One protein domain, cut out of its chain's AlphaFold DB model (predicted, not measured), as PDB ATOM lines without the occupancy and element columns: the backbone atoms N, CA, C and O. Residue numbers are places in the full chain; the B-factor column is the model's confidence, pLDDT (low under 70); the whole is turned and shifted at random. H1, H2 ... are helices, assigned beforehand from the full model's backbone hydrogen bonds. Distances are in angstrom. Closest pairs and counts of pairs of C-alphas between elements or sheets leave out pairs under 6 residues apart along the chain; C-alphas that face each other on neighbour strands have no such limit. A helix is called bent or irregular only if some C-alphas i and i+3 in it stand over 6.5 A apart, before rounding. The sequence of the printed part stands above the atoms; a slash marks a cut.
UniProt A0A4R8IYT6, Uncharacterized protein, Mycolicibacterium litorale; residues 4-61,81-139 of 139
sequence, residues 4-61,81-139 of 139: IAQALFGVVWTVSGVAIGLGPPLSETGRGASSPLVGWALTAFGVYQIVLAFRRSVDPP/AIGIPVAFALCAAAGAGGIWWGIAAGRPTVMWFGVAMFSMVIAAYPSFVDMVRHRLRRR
ATOM      1  N   ILE A   4     425.771 472.753 435.115       87.62
ATOM      2  CA  ILE A   4     425.342 471.345 435.131       87.62
ATOM      3  C   ILE A   4     426.478 470.438 435.614       87.62
ATOM      4  O   ILE A   4     426.292 469.653 436.540       87.62
ATOM      5  N   ALA A   5     427.677 470.569 435.033       87.38
ATOM      6  CA  ALA A   5     428.830 469.766 435.439       87.38
ATOM      7  C   ALA A   5     429.210 470.015 436.909       87.38
ATOM      8  O   ALA A   5     429.610 469.089 437.610       87.38
ATOM      9  N   GLN A   6     429.055 471.251 437.391       88.62
ATOM     10  CA  GLN A   6     429.285 471.597 438.793       88.62
ATOM     11  C   GLN A   6     428.238 471.024 439.741       88.62
ATOM     12  O   GLN A   6     428.613 470.515 440.796       88.62
ATOM     13  N   ALA A   7     426.963 471.052 439.362       89.94
ATOM     14  CA  ALA A   7     425.899 470.431 440.134       89.94
ATOM     15  C   ALA A   7     426.113 468.913 440.230       89.94
ATOM     16  O   ALA A   7     426.089 468.367 441.327       89.94
ATOM     17  N   LEU A   8     426.422 468.245 439.111       91.88
ATOM     18  CA  LEU A   8     426.719 466.809 439.087       91.88
ATOM     19  C   LEU A   8     427.941 466.455 439.939       91.88
ATOM     20  O   LEU A   8     427.898 465.501 440.711       91.88
ATOM     21  N   PHE A   9     429.012 467.248 439.849       91.94
ATOM     22  CA  PHE A   9     430.179 467.093 440.716       91.94
ATOM     23  C   PHE A   9     429.793 467.220 442.196       91.94
ATOM     24  O   PHE A   9     430.165 466.372 443.002       91.94
ATOM     25  N   GLY A  10     428.987 468.227 442.543       92.00
ATOM     26  CA  GLY A  10     428.460 468.398 443.892       92.00
ATOM     27  C   GLY A  10     427.641 467.195 444.369       92.00
ATOM     28  O   GLY A  10     427.887 466.706 445.466       92.00
ATOM     29  N   VAL A  11     426.757 466.648 443.529       94.75
ATOM     30  CA  VAL A  11     425.962 465.443 443.842       94.75
ATOM     31  C   VAL A  11     426.857 464.237 444.119       94.75
ATOM     32  O   VAL A  11     426.664 463.560 445.127       94.75
ATOM     33  N   VAL A  12     427.865 463.984 443.276       94.81
ATOM     34  CA  VAL A  12     428.815 462.877 443.483       94.81
ATOM     35  C   VAL A  12     429.531 463.021 444.825       94.81
ATOM     36  O   VAL A  12     429.656 462.045 445.564       94.81
ATOM     37  N   TRP A  13     429.959 464.234 445.169       95.00
ATOM     38  CA  TRP A  13     430.607 464.531 446.446       95.00
ATOM     39  C   TRP A  13     429.680 464.369 447.648       95.00
ATOM     40  O   TRP A  13     430.092 463.794 448.653       95.00
ATOM     41  N   THR A  14     428.426 464.805 447.534       94.62
ATOM     42  CA  THR A  14     427.407 464.621 448.572       94.62
ATOM     43  C   THR A  14     427.134 463.142 448.817       94.62
ATOM     44  O   THR A  14     427.229 462.690 449.954       94.62
ATOM     45  N   VAL A  15     426.865 462.363 447.765       95.12
ATOM     46  CA  VAL A  15     426.575 460.925 447.886       95.12
ATOM     47  C   VAL A  15     427.780 460.167 448.441       95.12
ATOM     48  O   VAL A  15     427.630 459.361 449.357       95.12
ATOM     49  N   SER A  16     428.983 460.470 447.946       91.62
ATOM     50  CA  SER A  16     430.214 459.833 448.428       91.62
ATOM     51  C   SER A  16     430.488 460.193 449.890       91.62
ATOM     52  O   SER A  16     430.847 459.324 450.678       91.62
ATOM     53  N   GLY A  17     430.275 461.456 450.274       91.00
ATOM     54  CA  GLY A  17     430.413 461.929 451.650       91.00
ATOM     55  C   GLY A  17     429.449 461.240 452.612       91.00
ATOM     56  O   GLY A  17     429.884 460.765 453.658       91.00
ATOM     57  N   VAL A  18     428.173 461.107 452.239       92.56
ATOM     58  CA  VAL A  18     427.168 460.381 453.034       92.56
ATOM     59  C   VAL A  18     427.554 458.910 453.172       92.56
ATOM     60  O   VAL A  18     427.548 458.376 454.279       92.56
ATOM     61  N   ALA A  19     427.957 458.263 452.076       89.25
ATOM     62  CA  ALA A  19     428.374 456.864 452.102       89.25
ATOM     63  C   ALA A  19     429.621 456.632 452.974       89.25
ATOM     64  O   ALA A  19     429.712 455.618 453.658       89.25
ATOM     65  N   ILE A  20     430.563 457.580 452.990       87.62
ATOM     66  CA  ILE A  20     431.737 457.539 453.874       87.62
ATOM     67  C   ILE A  20     431.343 457.813 455.328       87.62
ATOM     68  O   ILE A  20     431.841 457.144 456.227       87.62
ATOM     69  N   GLY A  21     430.458 458.783 455.564       86.56
ATOM     70  CA  GLY A  21     430.045 459.207 456.901       86.56
ATOM     71  C   GLY A  21     429.215 458.164 457.646       86.56
ATOM     72  O   GLY A  21     429.312 458.072 458.868       86.56
ATOM     73  N   LEU A  22     428.430 457.373 456.909       87.69
ATOM     74  CA  LEU A  22     427.634 456.257 457.430       87.69
ATOM     75  C   LEU A  22     428.359 454.905 457.341       87.69
ATOM     76  O   LEU A  22     427.866 453.906 457.862       87.69
ATOM     77  N   GLY A  23     429.500 454.855 456.653       80.94
ATOM     78  CA  GLY A  23     430.273 453.637 456.465       80.94
ATOM     79  C   GLY A  23     431.000 453.206 457.744       80.94
ATOM     80  O   GLY A  23     431.333 454.043 458.588       80.94
ATOM     81  N   PRO A  24     431.299 451.904 457.895       75.19
ATOM     82  CA  PRO A  24     432.100 451.432 459.013       75.19
ATOM     83  C   PRO A  24     433.510 452.056 458.965       75.19
ATOM     84  O   PRO A  24     434.069 452.236 457.870       75.19
ATOM     85  N   PRO A  25     434.103 452.380 460.129       69.75
ATOM     86  CA  PRO A  25     435.453 452.918 460.196       69.75
ATOM     87  C   PRO A  25     436.468 451.907 459.644       69.75
ATOM     88  O   PRO A  25     436.379 450.704 459.872       69.75
ATOM     89  N   LEU A  26     437.459 452.402 458.903       65.75
ATOM     90  CA  LEU A  26     438.504 451.611 458.241       65.75
ATOM     91  C   LEU A  26     439.638 451.193 459.185       65.75
ATOM     92  O   LEU A  26     440.500 450.417 458.773       65.75
ATOM     93  N   SER A  27     439.663 451.708 460.417       67.06
ATOM     94  CA  SER A  27     440.582 451.259 461.462       67.06
ATOM     95  C   SER A  27     439.832 450.984 462.763       67.06
ATOM     96  O   SER A  27     438.935 451.735 463.145       67.06
ATOM     97  N   GLU A  28     440.258 449.942 463.478       59.56
ATOM     98  CA  GLU A  28     439.767 449.604 464.825       59.56
ATOM     99  C   GLU A  28     440.040 450.724 465.844       59.56
ATOM    100  O   GLU A  28     439.366 450.843 466.861       59.56
ATOM    101  N   THR A  29     441.002 451.600 465.545       57.59
ATOM    102  CA  THR A  29     441.379 452.759 466.363       57.59
ATOM    103  C   THR A  29     440.546 454.017 466.094       57.59
ATOM    104  O   THR A  29     440.769 455.035 466.751       57.59
ATOM    105  N   GLY A  30     439.641 454.011 465.105       52.16
ATOM    106  CA  GLY A  30     438.805 455.167 464.739       52.16
ATOM    107  C   GLY A  30     439.567 456.394 464.203       52.16
ATOM    108  O   GLY A  30     438.971 457.447 463.976       52.16
ATOM    109  N   ARG A  31     440.887 456.289 463.993       51.28
ATOM    110  CA  ARG A  31     441.774 457.371 463.540       51.28
ATOM    111  C   ARG A  31     442.235 457.104 462.107       51.28
ATOM    112  O   ARG A  31     443.242 456.444 461.880       51.28
ATOM    113  N   GLY A  32     441.497 457.623 461.132       53.16
ATOM    114  CA  GLY A  32     441.844 457.541 459.709       53.16
ATOM    115  C   GLY A  32     440.761 458.146 458.817       53.16
ATOM    116  O   GLY A  32     439.734 458.582 459.324       53.16
ATOM    117  N   ALA A  33     440.974 458.145 457.492       49.12
ATOM    118  CA  ALA A  33     440.126 458.726 456.422       49.12
ATOM    119  C   ALA A  33     438.670 458.194 456.324       49.12
ATOM    120  O   ALA A  33     437.973 458.408 455.340       49.12
ATOM    121  N   SER A  34     438.219 457.503 457.360       56.16
ATOM    122  CA  SER A  34     436.886 456.946 457.586       56.16
ATOM    123  C   SER A  34     436.282 457.478 458.883       56.16
ATOM    124  O   SER A  34     435.441 456.836 459.505       56.16
ATOM    125  N   SER A  35     436.742 458.649 459.328       67.19
ATOM    126  CA  SER A  35     436.052 459.361 460.384       67.19
ATOM    127  C   SER A  35     434.746 459.916 459.805       67.19
ATOM    128  O   SER A  35     434.759 460.503 458.714       67.19
ATOM    129  N   PRO A  36     433.619 459.789 460.523       79.19
ATOM    130  CA  PRO A  36     432.353 460.388 460.110       79.19
ATOM    131  C   PRO A  36     432.499 461.875 459.756       79.19
ATOM    132  O   PRO A  36     431.871 462.363 458.820       79.19
ATOM    133  N   LEU A  37     433.408 462.581 460.439       83.56
ATOM    134  CA  LEU A  37     433.763 463.976 460.167       83.56
ATOM    135  C   LEU A  37     434.217 464.218 458.721       83.56
ATOM    136  O   LEU A  37     433.793 465.201 458.117       83.56
ATOM    137  N   VAL A  38     435.049 463.340 458.149       84.06
ATOM    138  CA  VAL A  38     435.499 463.470 456.753       84.06
ATOM    139  C   VAL A  38     434.321 463.295 455.797       84.06
ATOM    140  O   VAL A  38     434.159 464.104 454.884       84.06
ATOM    141  N   GLY A  39     433.461 462.301 456.038       86.94
ATOM    142  CA  GLY A  39     432.245 462.085 455.248       86.94
ATOM    143  C   GLY A  39     431.294 463.287 455.277       86.94
ATOM    144  O   GLY A  39     430.823 463.749 454.234       86.94
ATOM    145  N   TRP A  40     431.072 463.879 456.451       90.94
ATOM    146  CA  TRP A  40     430.236 465.075 456.585       90.94
ATOM    147  C   TRP A  40     430.867 466.320 455.959       90.94
ATOM    148  O   TRP A  40     430.159 467.098 455.321       90.94
ATOM    149  N   ALA A  41     432.189 466.488 456.050       91.25
ATOM    150  CA  ALA A  41     432.893 467.573 455.368       91.25
ATOM    151  C   ALA A  41     432.774 467.458 453.835       91.25
ATOM    152  O   ALA A  41     432.465 468.443 453.164       91.25
ATOM    153  N   LEU A  42     432.947 466.248 453.287       91.00
ATOM    154  CA  LEU A  42     432.706 465.934 451.871       91.00
ATOM    155  C   LEU A  42     431.265 466.269 451.463       91.00
ATOM    156  O   LEU A  42     431.039 466.900 450.429       91.00
ATOM    157  N   THR A  43     430.302 465.904 452.312       93.50
ATOM    158  CA  THR A  43     428.875 466.165 452.092       93.50
ATOM    159  C   THR A  43     428.579 467.659 452.031       93.50
ATOM    160  O   THR A  43     427.972 468.126 451.065       93.50
ATOM    161  N   ALA A  44     429.050 468.418 453.025       94.44
ATOM    162  CA  ALA A  44     428.877 469.865 453.098       94.44
ATOM    163  C   ALA A  44     429.510 470.572 451.892       94.44
ATOM    164  O   ALA A  44     428.902 471.467 451.306       94.44
ATOM    165  N   PHE A  45     430.697 470.129 451.469       93.94
ATOM    166  CA  PHE A  45     431.342 470.653 450.270       93.94
ATOM    167  C   PHE A  45     430.547 470.344 448.992       93.94
ATOM    168  O   PHE A  45     430.385 471.223 448.146       93.94
ATOM    169  N   GLY A  46     430.001 469.132 448.857       92.25
ATOM    170  CA  GLY A  46     429.124 468.770 447.741       92.25
ATOM    171  C   GLY A  46     427.872 469.651 447.673       92.25
ATOM    172  O   GLY A  46     427.579 470.226 446.625       92.25
ATOM    173  N   VAL A  47     427.201 469.866 448.813       94.38
ATOM    174  CA  VAL A  47     426.030 470.757 448.916       94.38
ATOM    175  C   VAL A  47     426.396 472.191 448.540       94.38
ATOM    176  O   VAL A  47     425.692 472.821 447.752       94.38
ATOM    177  N   TYR A  48     427.527 472.697 449.036       93.81
ATOM    178  CA  TYR A  48     428.037 474.012 448.653       93.81
ATOM    179  C   TYR A  48     428.226 474.132 447.134       93.81
ATOM    180  O   TYR A  48     427.820 475.133 446.542       93.81
ATOM    181  N   GLN A  49     428.778 473.105 446.479       91.88
ATOM    182  CA  GLN A  49     428.967 473.109 445.028       91.88
ATOM    183  C   GLN A  49     427.649 473.091 444.253       91.88
ATOM    184  O   GLN A  49     427.547 473.781 443.237       91.88
ATOM    185  N   ILE A  50     426.638 472.368 444.740       92.69
ATOM    186  CA  ILE A  50     425.287 472.374 444.163       92.69
ATOM    187  C   ILE A  50     424.681 473.781 444.263       92.69
ATOM    188  O   ILE A  50     424.234 474.332 443.258       92.69
ATOM    189  N   VAL A  51     424.725 474.399 445.447       92.12
ATOM    190  CA  VAL A  51     424.211 475.763 445.662       92.12
ATOM    191  C   VAL A  51     424.938 476.765 444.766       92.12
ATOM    192  O   VAL A  51     424.303 477.601 444.124       92.12
ATOM    193  N   LEU A  52     426.267 476.672 444.676       89.38
ATOM    194  CA  LEU A  52     427.069 477.554 443.834       89.38
ATOM    195  C   LEU A  52     426.769 477.359 442.338       89.38
ATOM    196  O   LEU A  52     426.763 478.335 441.588       89.38
ATOM    197  N   ALA A  53     426.496 476.127 441.904       88.62
ATOM    198  CA  ALA A  53     426.093 475.831 440.535       88.62
ATOM    199  C   ALA A  53     424.751 476.487 440.180       88.62
ATOM    200  O   ALA A  53     424.667 477.178 439.168       88.62
ATOM    201  N   PHE A  54     423.731 476.336 441.030       89.25
ATOM    202  CA  PHE A  54     422.424 476.962 440.805       89.25
ATOM    203  C   PHE A  54     422.480 478.489 440.888       89.25
ATOM    204  O   PHE A  54     421.841 479.177 440.098       89.25
ATOM    205  N   ARG A  55     423.309 479.056 441.771       87.75
ATOM    206  CA  ARG A  55     423.550 480.508 441.765       87.75
ATOM    207  C   ARG A  55     424.092 480.986 440.419       87.75
ATOM    208  O   ARG A  55     423.612 481.983 439.905       87.75
ATOM    209  N   ARG A  56     425.023 480.243 439.809       82.25
ATOM    210  CA  ARG A  56     425.560 480.558 438.470       82.25
ATOM    211  C   ARG A  56     424.558 480.366 437.333       82.25
ATOM    212  O   ARG A  56     424.776 480.932 436.269       82.25
ATOM    213  N   SER A  57     423.520 479.543 437.503       84.44
ATOM    214  CA  SER A  57     422.467 479.425 436.487       84.44
ATOM    215  C   SER A  57     421.487 480.595 436.531       84.44
ATOM    216  O   SER A  57     420.924 480.932 435.497       84.44
ATOM    217  N   VAL A  58     421.281 481.192 437.711       83.25
ATOM    218  CA  VAL A  58     420.409 482.363 437.899       83.25
ATOM    219  C   VAL A  58     421.151 483.656 437.561       83.25
ATOM    220  O   VAL A  58     420.649 484.446 436.770       83.25
ATOM    221  N   ASP A  59     422.371 483.814 438.078       78.69
ATOM    222  CA  ASP A  59     423.263 484.943 437.807       78.69
ATOM    223  C   ASP A  59     424.533 484.436 437.102       78.69
ATOM    224  O   ASP A  59     425.559 484.170 437.751       78.69
ATOM    225  N   PRO A  60     424.492 484.234 435.772       69.94
ATOM    226  CA  PRO A  60     425.680 483.850 435.031       69.94
ATOM    227  C   PRO A  60     426.744 484.953 435.158       69.94
ATOM    228  O   PRO A  60     426.427 486.137 435.028       69.94
ATOM    229  N   PRO A  61     428.018 484.602 435.415       63.56
ATOM    230  CA  PRO A  61     429.084 485.593 435.487       63.56
ATOM    231  C   PRO A  61     429.151 486.380 434.172       63.56
ATOM    232  O   PRO A  61     429.144 485.783 433.097       63.56
ATOM    233  N   ALA A  81     453.513 474.535 436.658       76.25
ATOM    234  CA  ALA A  81     453.602 473.822 435.390       76.25
ATOM    235  C   ALA A  81     453.848 472.304 435.549       76.25
ATOM    236  O   ALA A  81     453.333 471.511 434.760       76.25
ATOM    237  N   ILE A  82     454.611 471.877 436.550       82.38
ATOM    238  CA  ILE A  82     454.849 470.445 436.812       82.38
ATOM    239  C   ILE A  82     453.869 469.916 437.864       82.38
ATOM    240  O   ILE A  82     453.391 468.788 437.754       82.38
ATOM    241  N   GLY A  83     453.503 470.753 438.835       84.75
ATOM    242  CA  GLY A  83     452.620 470.391 439.935       84.75
ATOM    243  C   GLY A  83     451.224 469.980 439.481       84.75
ATOM    244  O   GLY A  83     450.725 468.971 439.962       84.75
ATOM    245  N   ILE A  84     450.610 470.692 438.524       84.31
ATOM    246  CA  ILE A  84     449.254 470.346 438.059       84.31
ATOM    247  C   ILE A  84     449.216 468.955 437.395       84.31
ATOM    248  O   ILE A  84     448.392 468.145 437.813       84.31
ATOM    249  N   PRO A  85     450.087 468.618 436.415       86.06
ATOM    250  CA  PRO A  85     450.122 467.267 435.852       86.06
ATOM    251  C   PRO A  85     450.401 466.169 436.875       86.06
ATOM    252  O   PRO A  85     449.756 465.126 436.836       86.06
ATOM    253  N   VAL A  86     451.336 466.405 437.800       89.00
ATOM    254  CA  VAL A  86     451.671 465.425 438.841       89.00
ATOM    255  C   VAL A  86     450.489 465.221 439.787       89.00
ATOM    256  O   VAL A  86     450.106 464.084 440.036       89.00
ATOM    257  N   ALA A  87     449.854 466.297 440.257       86.75
ATOM    258  CA  ALA A  87     448.668 466.214 441.105       86.75
ATOM    259  C   ALA A  87     447.508 465.502 440.395       86.75
ATOM    260  O   ALA A  87     446.842 464.670 441.004       86.75
ATOM    261  N   PHE A  88     447.302 465.777 439.103       89.38
ATOM    262  CA  PHE A  88     446.298 465.102 438.282       89.38
ATOM    263  C   PHE A  88     446.559 463.592 438.198       89.38
ATOM    264  O   PHE A  88     445.655 462.799 438.451       89.38
ATOM    265  N   ALA A  89     447.800 463.190 437.907       92.31
ATOM    266  CA  ALA A  89     448.191 461.784 437.830       92.31
ATOM    267  C   ALA A  89     448.059 461.070 439.184       92.31
ATOM    268  O   ALA A  89     447.522 459.966 439.246       92.31
ATOM    269  N   LEU A  90     448.490 461.714 440.274       91.94
ATOM    270  CA  LEU A  90     448.353 461.175 441.626       91.94
ATOM    271  C   LEU A  90     446.882 461.017 442.025       91.94
ATOM    272  O   LEU A  90     446.514 459.973 442.555       91.94
ATOM    273  N   CYS A  91     446.027 462.000 441.726       91.44
ATOM    274  CA  CYS A  91     444.587 461.896 441.977       91.44
ATOM    275  C   CYS A  91     443.944 460.778 441.150       91.44
ATOM    276  O   CYS A  91     443.104 460.048 441.669       91.44
ATOM    277  N   ALA A  92     444.349 460.604 439.888       92.56
ATOM    278  CA  ALA A  92     443.858 459.521 439.039       92.56
ATOM    279  C   ALA A  92     444.267 458.145 439.569       92.56
ATOM    280  O   ALA A  92     443.411 457.269 439.696       92.56
ATOM    281  N   ALA A  93     445.537 457.976 439.943       94.56
ATOM    282  CA  ALA A  93     446.034 456.738 440.527       94.56
ATOM    283  C   ALA A  93     445.354 456.430 441.870       94.56
ATOM    284  O   ALA A  93     444.903 455.308 442.085       94.56
ATOM    285  N   ALA A  94     445.214 457.428 442.749       91.12
ATOM    286  CA  ALA A  94     444.542 457.274 444.036       91.12
ATOM    287  C   ALA A  94     443.040 456.982 443.882       91.12
ATOM    288  O   ALA A  94     442.510 456.125 444.583       91.12
ATOM    289  N   GLY A  95     442.357 457.656 442.951       92.19
ATOM    290  CA  GLY A  95     440.941 457.439 442.666       92.19
ATOM    291  C   GLY A  95     440.674 456.043 442.104       92.19
ATOM    292  O   GLY A  95     439.902 455.283 442.684       92.19
ATOM    293  N   ALA A  96     441.364 455.671 441.022       95.00
ATOM    294  CA  ALA A  96     441.214 454.357 440.397       95.00
ATOM    295  C   ALA A  96     441.663 453.221 441.331       95.00
ATOM    296  O   ALA A  96     440.957 452.224 441.479       95.00
ATOM    297  N   GLY A  97     442.799 453.400 442.013       93.06
ATOM    298  CA  GLY A  97     443.305 452.451 443.001       93.06
ATOM    299  C   GLY A  97     442.361 452.290 444.192       93.06
ATOM    300  O   GLY A  97     442.115 451.166 444.619       93.06
ATOM    301  N   GLY A  98     441.772 453.382 444.687       92.25
ATOM    302  CA  GLY A  98     440.780 453.355 445.763       92.25
ATOM    303  C   GLY A  98     439.490 452.636 445.367       92.25
ATOM    304  O   GLY A  98     438.982 451.827 446.138       92.25
ATOM    305  N   ILE A  99     438.992 452.858 444.147       94.81
ATOM    306  CA  ILE A  99     437.821 452.136 443.622       94.81
ATOM    307  C   ILE A  99     438.121 450.638 443.544       94.81
ATOM    308  O   ILE A  99     437.394 449.836 444.129       94.81
ATOM    309  N   TRP A 100     439.213 450.266 442.870       96.75
ATOM    310  CA  TRP A 100     439.622 448.871 442.712       96.75
ATOM    311  C   TRP A 100     439.806 448.179 444.064       96.75
ATOM    312  O   TRP A 100     439.231 447.119 444.312       96.75
ATOM    313  N   TRP A 101     440.570 448.798 444.965       92.88
ATOM    314  CA  TRP A 101     440.865 448.226 446.272       92.88
ATOM    315  C   TRP A 101     439.625 448.146 447.163       92.88
ATOM    316  O   TRP A 101     439.425 447.140 447.839       92.88
ATOM    317  N   GLY A 102     438.763 449.165 447.135       90.56
ATOM    318  CA  GLY A 102     437.499 449.158 447.865       90.56
ATOM    319  C   GLY A 102     436.579 448.018 447.432       90.56
ATOM    320  O   GLY A 102     436.006 447.352 448.291       90.56
ATOM    321  N   ILE A 103     436.499 447.740 446.127       93.38
ATOM    322  CA  ILE A 103     435.735 446.606 445.587       93.38
ATOM    323  C   ILE A 103     436.383 445.282 446.003       93.38
ATOM    324  O   ILE A 103     435.718 444.439 446.600       93.38
ATOM    325  N   ALA A 104     437.683 445.110 445.748       94.81
ATOM    326  CA  ALA A 104     438.396 443.859 446.013       94.81
ATOM    327  C   ALA A 104     438.414 443.477 447.504       94.81
ATOM    328  O   ALA A 104     438.351 442.300 447.843       94.81
ATOM    329  N   ALA A 105     438.485 444.465 448.399       89.56
ATOM    330  CA  ALA A 105     438.507 444.251 449.844       89.56
ATOM    331  C   ALA A 105     437.110 444.252 450.495       89.56
ATOM    332  O   ALA A 105     437.025 444.118 451.715       89.56
ATOM    333  N   GLY A 106     436.029 444.469 449.733       88.75
ATOM    334  CA  GLY A 106     434.672 444.600 450.281       88.75
ATOM    335  C   GLY A 106     434.496 445.811 451.208       88.75
ATOM    336  O   GLY A 106     433.696 445.773 452.140       88.75
ATOM    337  N   ARG A 107     435.269 446.884 450.994       88.69
ATOM    338  CA  ARG A 107     435.290 448.096 451.828       88.69
ATOM    339  C   ARG A 107     434.618 449.259 451.089       88.69
ATOM    340  O   ARG A 107     435.314 450.029 450.415       88.69
ATOM    341  N   PRO A 108     433.291 449.450 451.232       86.44
ATOM    342  CA  PRO A 108     432.554 450.463 450.474       86.44
ATOM    343  C   PRO A 108     433.059 451.885 450.749       86.44
ATOM    344  O   PRO A 108     433.116 452.700 449.834       86.44
ATOM    345  N   THR A 109     433.515 452.177 451.969       87.50
ATOM    346  CA  THR A 109     434.078 453.485 452.340       87.50
ATOM    347  C   THR A 109     435.307 453.856 451.496       87.50
ATOM    348  O   THR A 109     435.428 454.994 451.047       87.50
ATOM    349  N   VAL A 110     436.200 452.895 451.218       88.81
ATOM    350  CA  VAL A 110     437.386 453.112 450.362       88.81
ATOM    351  C   VAL A 110     436.967 453.307 448.908       88.81
ATOM    352  O   VAL A 110     437.487 454.195 448.234       88.81
ATOM    353  N   MET A 111     435.991 452.520 448.446       93.12
ATOM    354  CA  MET A 111     435.450 452.642 447.095       93.12
ATOM    355  C   MET A 111     434.879 454.047 446.861       93.12
ATOM    356  O   MET A 111     435.269 454.708 445.902       93.12
ATOM    357  N   TRP A 112     434.011 454.534 447.754       91.12
ATOM    358  CA  TRP A 112     433.402 455.865 447.649       91.12
ATOM    359  C   TRP A 112     434.416 457.000 447.771       91.12
ATOM    360  O   TRP A 112     434.305 458.002 447.064       91.12
ATOM    361  N   PHE A 113     435.453 456.831 448.593       89.19
ATOM    362  CA  PHE A 113     436.575 457.768 448.619       89.19
ATOM    363  C   PHE A 113     437.307 457.810 447.269       89.19
ATOM    364  O   PHE A 113     437.600 458.889 446.749       89.19
ATOM    365  N   GLY A 114     437.536 456.645 446.658       91.69
ATOM    366  CA  GLY A 114     438.086 456.533 445.311       91.69
ATOM    367  C   GLY A 114     437.213 457.226 444.260       91.69
ATOM    368  O   GLY A 114     437.734 457.986 443.446       91.69
ATOM    369  N   VAL A 115     435.886 457.050 444.319       93.25
ATOM    370  CA  VAL A 115     434.920 457.734 443.436       93.25
ATOM    371  C   VAL A 115     435.014 459.255 443.582       93.25
ATOM    372  O   VAL A 115     435.109 459.964 442.576       93.25
ATOM    373  N   ALA A 116     435.058 459.771 444.815       91.19
ATOM    374  CA  ALA A 116     435.204 461.202 445.071       91.19
ATOM    375  C   ALA A 116     436.508 461.759 444.468       91.19
ATOM    376  O   ALA A 116     436.479 462.770 443.762       91.19
ATOM    377  N   MET A 117     437.637 461.069 444.657       91.50
ATOM    378  CA  MET A 117     438.929 461.477 444.086       91.50
ATOM    379  C   MET A 117     438.950 461.388 442.559       91.50
ATOM    380  O   MET A 117     439.411 462.310 441.886       91.50
ATOM    381  N   PHE A 118     438.389 460.323 441.986       92.75
ATOM    382  CA  PHE A 118     438.323 460.151 440.539       92.75
ATOM    383  C   PHE A 118     437.433 461.214 439.875       92.75
ATOM    384  O   PHE A 118     437.744 461.704 438.790       92.75
ATOM    385  N   SER A 119     436.375 461.665 440.554       92.25
ATOM    386  CA  SER A 119     435.537 462.764 440.058       92.25
ATOM    387  C   SER A 119     436.310 464.081 439.888       92.25
ATOM    388  O   SER A 119     436.019 464.839 438.960       92.25
ATOM    389  N   MET A 120     437.336 464.346 440.716       89.56
ATOM    390  CA  MET A 120     438.200 465.523 440.545       89.56
ATOM    391  C   MET A 120     438.968 465.473 439.228       89.56
ATOM    392  O   MET A 120     439.139 466.500 438.578       89.56
ATOM    393  N   VAL A 121     439.418 464.285 438.829       91.75
ATOM    394  CA  VAL A 121     440.160 464.067 437.581       91.75
ATOM    395  C   VAL A 121     439.267 464.393 436.391       91.75
ATOM    396  O   VAL A 121     439.671 465.142 435.505       91.75
ATOM    397  N   ILE A 122     438.022 463.912 436.413       91.06
ATOM    398  CA  ILE A 122     437.026 464.215 435.378       91.06
ATOM    399  C   ILE A 122     436.746 465.724 435.330       91.06
ATOM    400  O   ILE A 122     436.775 466.324 434.256       91.06
ATOM    401  N   ALA A 123     436.536 466.365 436.484       87.00
ATOM    402  CA  ALA A 123     436.270 467.802 436.557       87.00
ATOM    403  C   ALA A 123     437.466 468.661 436.098       87.00
ATOM    404  O   ALA A 123     437.280 469.707 435.476       87.00
ATOM    405  N   ALA A 124     438.696 468.220 436.377       85.12
ATOM    406  CA  ALA A 124     439.929 468.910 436.004       85.12
ATOM    407  C   ALA A 124     440.376 468.633 434.558       85.12
ATOM    408  O   ALA A 124     441.231 469.355 434.039       85.12
ATOM    409  N   TYR A 125     439.810 467.617 433.899       87.88
ATOM    410  CA  TYR A 125     440.230 467.165 432.573       87.88
ATOM    411  C   TYR A 125     440.229 468.272 431.502       87.88
ATOM    412  O   TYR A 125     441.250 468.412 430.824       87.88
ATOM    413  N   PRO A 126     439.188 469.124 431.358       85.00
ATOM    414  CA  PRO A 126     439.194 470.181 430.342       85.00
ATOM    415  C   PRO A 126     440.353 471.167 430.538       85.00
ATOM    416  O   PRO A 126     441.105 471.447 429.606       85.00
ATOM    417  N   SER A 127     440.565 471.614 431.781       82.06
ATOM    418  CA  SER A 127     441.660 472.518 432.147       82.06
ATOM    419  C   SER A 127     443.030 471.892 431.882       82.06
ATOM    420  O   SER A 127     443.961 472.570 431.442       82.06
ATOM    421  N   PHE A 128     443.162 470.588 432.137       84.00
ATOM    422  CA  PHE A 128     444.382 469.843 431.864       84.00
ATOM    423  C   PHE A 128     444.668 469.753 430.356       84.00
ATOM    424  O   PHE A 128     445.786 470.049 429.929       84.00
ATOM    425  N   VAL A 129     443.663 469.421 429.540       86.00
ATOM    426  CA  VAL A 129     443.782 469.364 428.073       86.00
ATOM    427  C   VAL A 129     444.164 470.724 427.495       86.00
ATOM    428  O   VAL A 129     445.077 470.800 426.669       86.00
ATOM    429  N   ASP A 130     443.533 471.805 427.952       82.00
ATOM    430  CA  ASP A 130     443.855 473.161 427.501       82.00
ATOM    431  C   ASP A 130     445.294 473.548 427.842       82.00
ATOM    432  O   ASP A 130     446.012 474.091 426.997       82.00
ATOM    433  N   MET A 131     445.756 473.204 429.048       81.50
ATOM    434  CA  MET A 131     447.138 473.422 429.469       81.50
ATOM    435  C   MET A 131     448.134 472.648 428.592       81.50
ATOM    436  O   MET A 131     449.153 473.212 428.181       81.50
ATOM    437  N   VAL A 132     447.856 471.378 428.285       84.00
ATOM    438  CA  VAL A 132     448.711 470.546 427.422       84.00
ATOM    439  C   VAL A 132     448.741 471.100 425.996       84.00
ATOM    440  O   VAL A 132     449.824 471.302 425.443       84.00
ATOM    441  N   ARG A 133     447.580 471.440 425.422       86.12
ATOM    442  CA  ARG A 133     447.476 472.057 424.087       86.12
ATOM    443  C   ARG A 133     448.257 473.367 424.001       86.12
ATOM    444  O   ARG A 133     448.961 473.590 423.020       86.12
ATOM    445  N   HIS A 134     448.177 474.221 425.024       80.19
ATOM    446  CA  HIS A 134     448.930 475.478 425.056       80.19
ATOM    447  C   HIS A 134     450.445 475.264 425.065       80.19
ATOM    448  O   HIS A 134     451.169 476.044 424.451       80.19
ATOM    449  N   ARG A 135     450.940 474.217 425.738       78.94
ATOM    450  CA  ARG A 135     452.374 473.889 425.730       78.94
ATOM    451  C   ARG A 135     452.839 473.354 424.391       78.94
ATOM    452  O   ARG A 135     453.909 473.746 423.945       78.94
ATOM    453  N   LEU A 136     452.040 472.491 423.767       84.00
ATOM    454  CA  LEU A 136     452.366 471.923 422.460       84.00
ATOM    455  C   LEU A 136     452.411 472.994 421.367       84.00
ATOM    456  O   LEU A 136     453.247 472.899 420.488       84.00
ATOM    457  N   ARG A 137     451.571 474.036 421.449       84.75
ATOM    458  CA  ARG A 137     451.575 475.162 420.494       84.75
ATOM    459  C   ARG A 137     452.707 476.180 420.691       84.75
ATOM    460  O   ARG A 137     452.887 477.035 419.836       84.75
ATOM    461  N   ARG A 138     453.391 476.169 421.841       72.81
ATOM    462  CA  ARG A 138     454.511 477.086 422.148       72.81
ATOM    463  C   ARG A 138     455.887 476.469 421.869       72.81
ATOM    464  O   ARG A 138     456.887 477.149 422.082       72.81
ATOM    465  N   ARG A 139     455.928 475.193 421.491       53.81
ATOM    466  CA  ARG A 139     457.115 474.507 420.978       53.81
ATOM    467  C   ARG A 139     457.035 474.473 419.464       53.81
ATOM    468  O   ARG A 139     458.122 474.514 418.861       53.81
TER     469      ARG A 139
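What this domain is: This is residues 4 to 61 and 81 to 139 of the 139 residues of an uncharacterized protein of Mycolicibacterium litorale (UniProt A0A4R8IYT6). Two helical hairpins, H1 with H2 and H3 with H4a, pack side by side through H1 and H4a in a curved row H2, H1, H4a, H3; H4's last arm, H4b, bends off. The 117 printed residues include four named helices, H1 to H4, and no named strand: all helix. The whole is only just loose, close to compact, with a radius of gyration of the C-alphas of 16.4 A, spanning 53 by 37 by 21 A.

How they stand to each other: H1, residues 4 to 21, touches H2, residues 36 to 58, closest at C-alphas Gly 10 and Gly 46, 3.9 A, opposite ways at a shallow 17 degrees. H4, residues 108 to 136, was assigned as one helix by its hydrogen bonds but is bent: C-alphas 123 and 126 are 7.3 A apart, and arms H4a, 108 to 123, and H4b, 126 to 136, stand at a steep 49 degrees. H1 touches H4a, closest at C-alphas Ile 20 and Thr 109, 4.9 A. H3, residues 81 to 104, touches H4a, closest at C-alphas Gly 95 and Gly 114, 4.0 A. Every O i to N i+4 pair is within hydrogen-bond range in H1, H2 and H4b; H3 has 19 of 20, H4a 10 of 12.

Where its parts are: H1 begins at C-alpha 4 (425.342, 471.345, 435.131); H2 is 33.4 A long, H3 35.2 A; H4b ends at C-alpha 136 (452.366, 471.923, 422.460).

The domain as a whole: Residues 62 to 80 are not printed, with 27.2 A between C-alphas 61 and 81. The link H1 to H2 is long. Residues 25 to 35, 60 to 61 and 139 have pLDDT under 70.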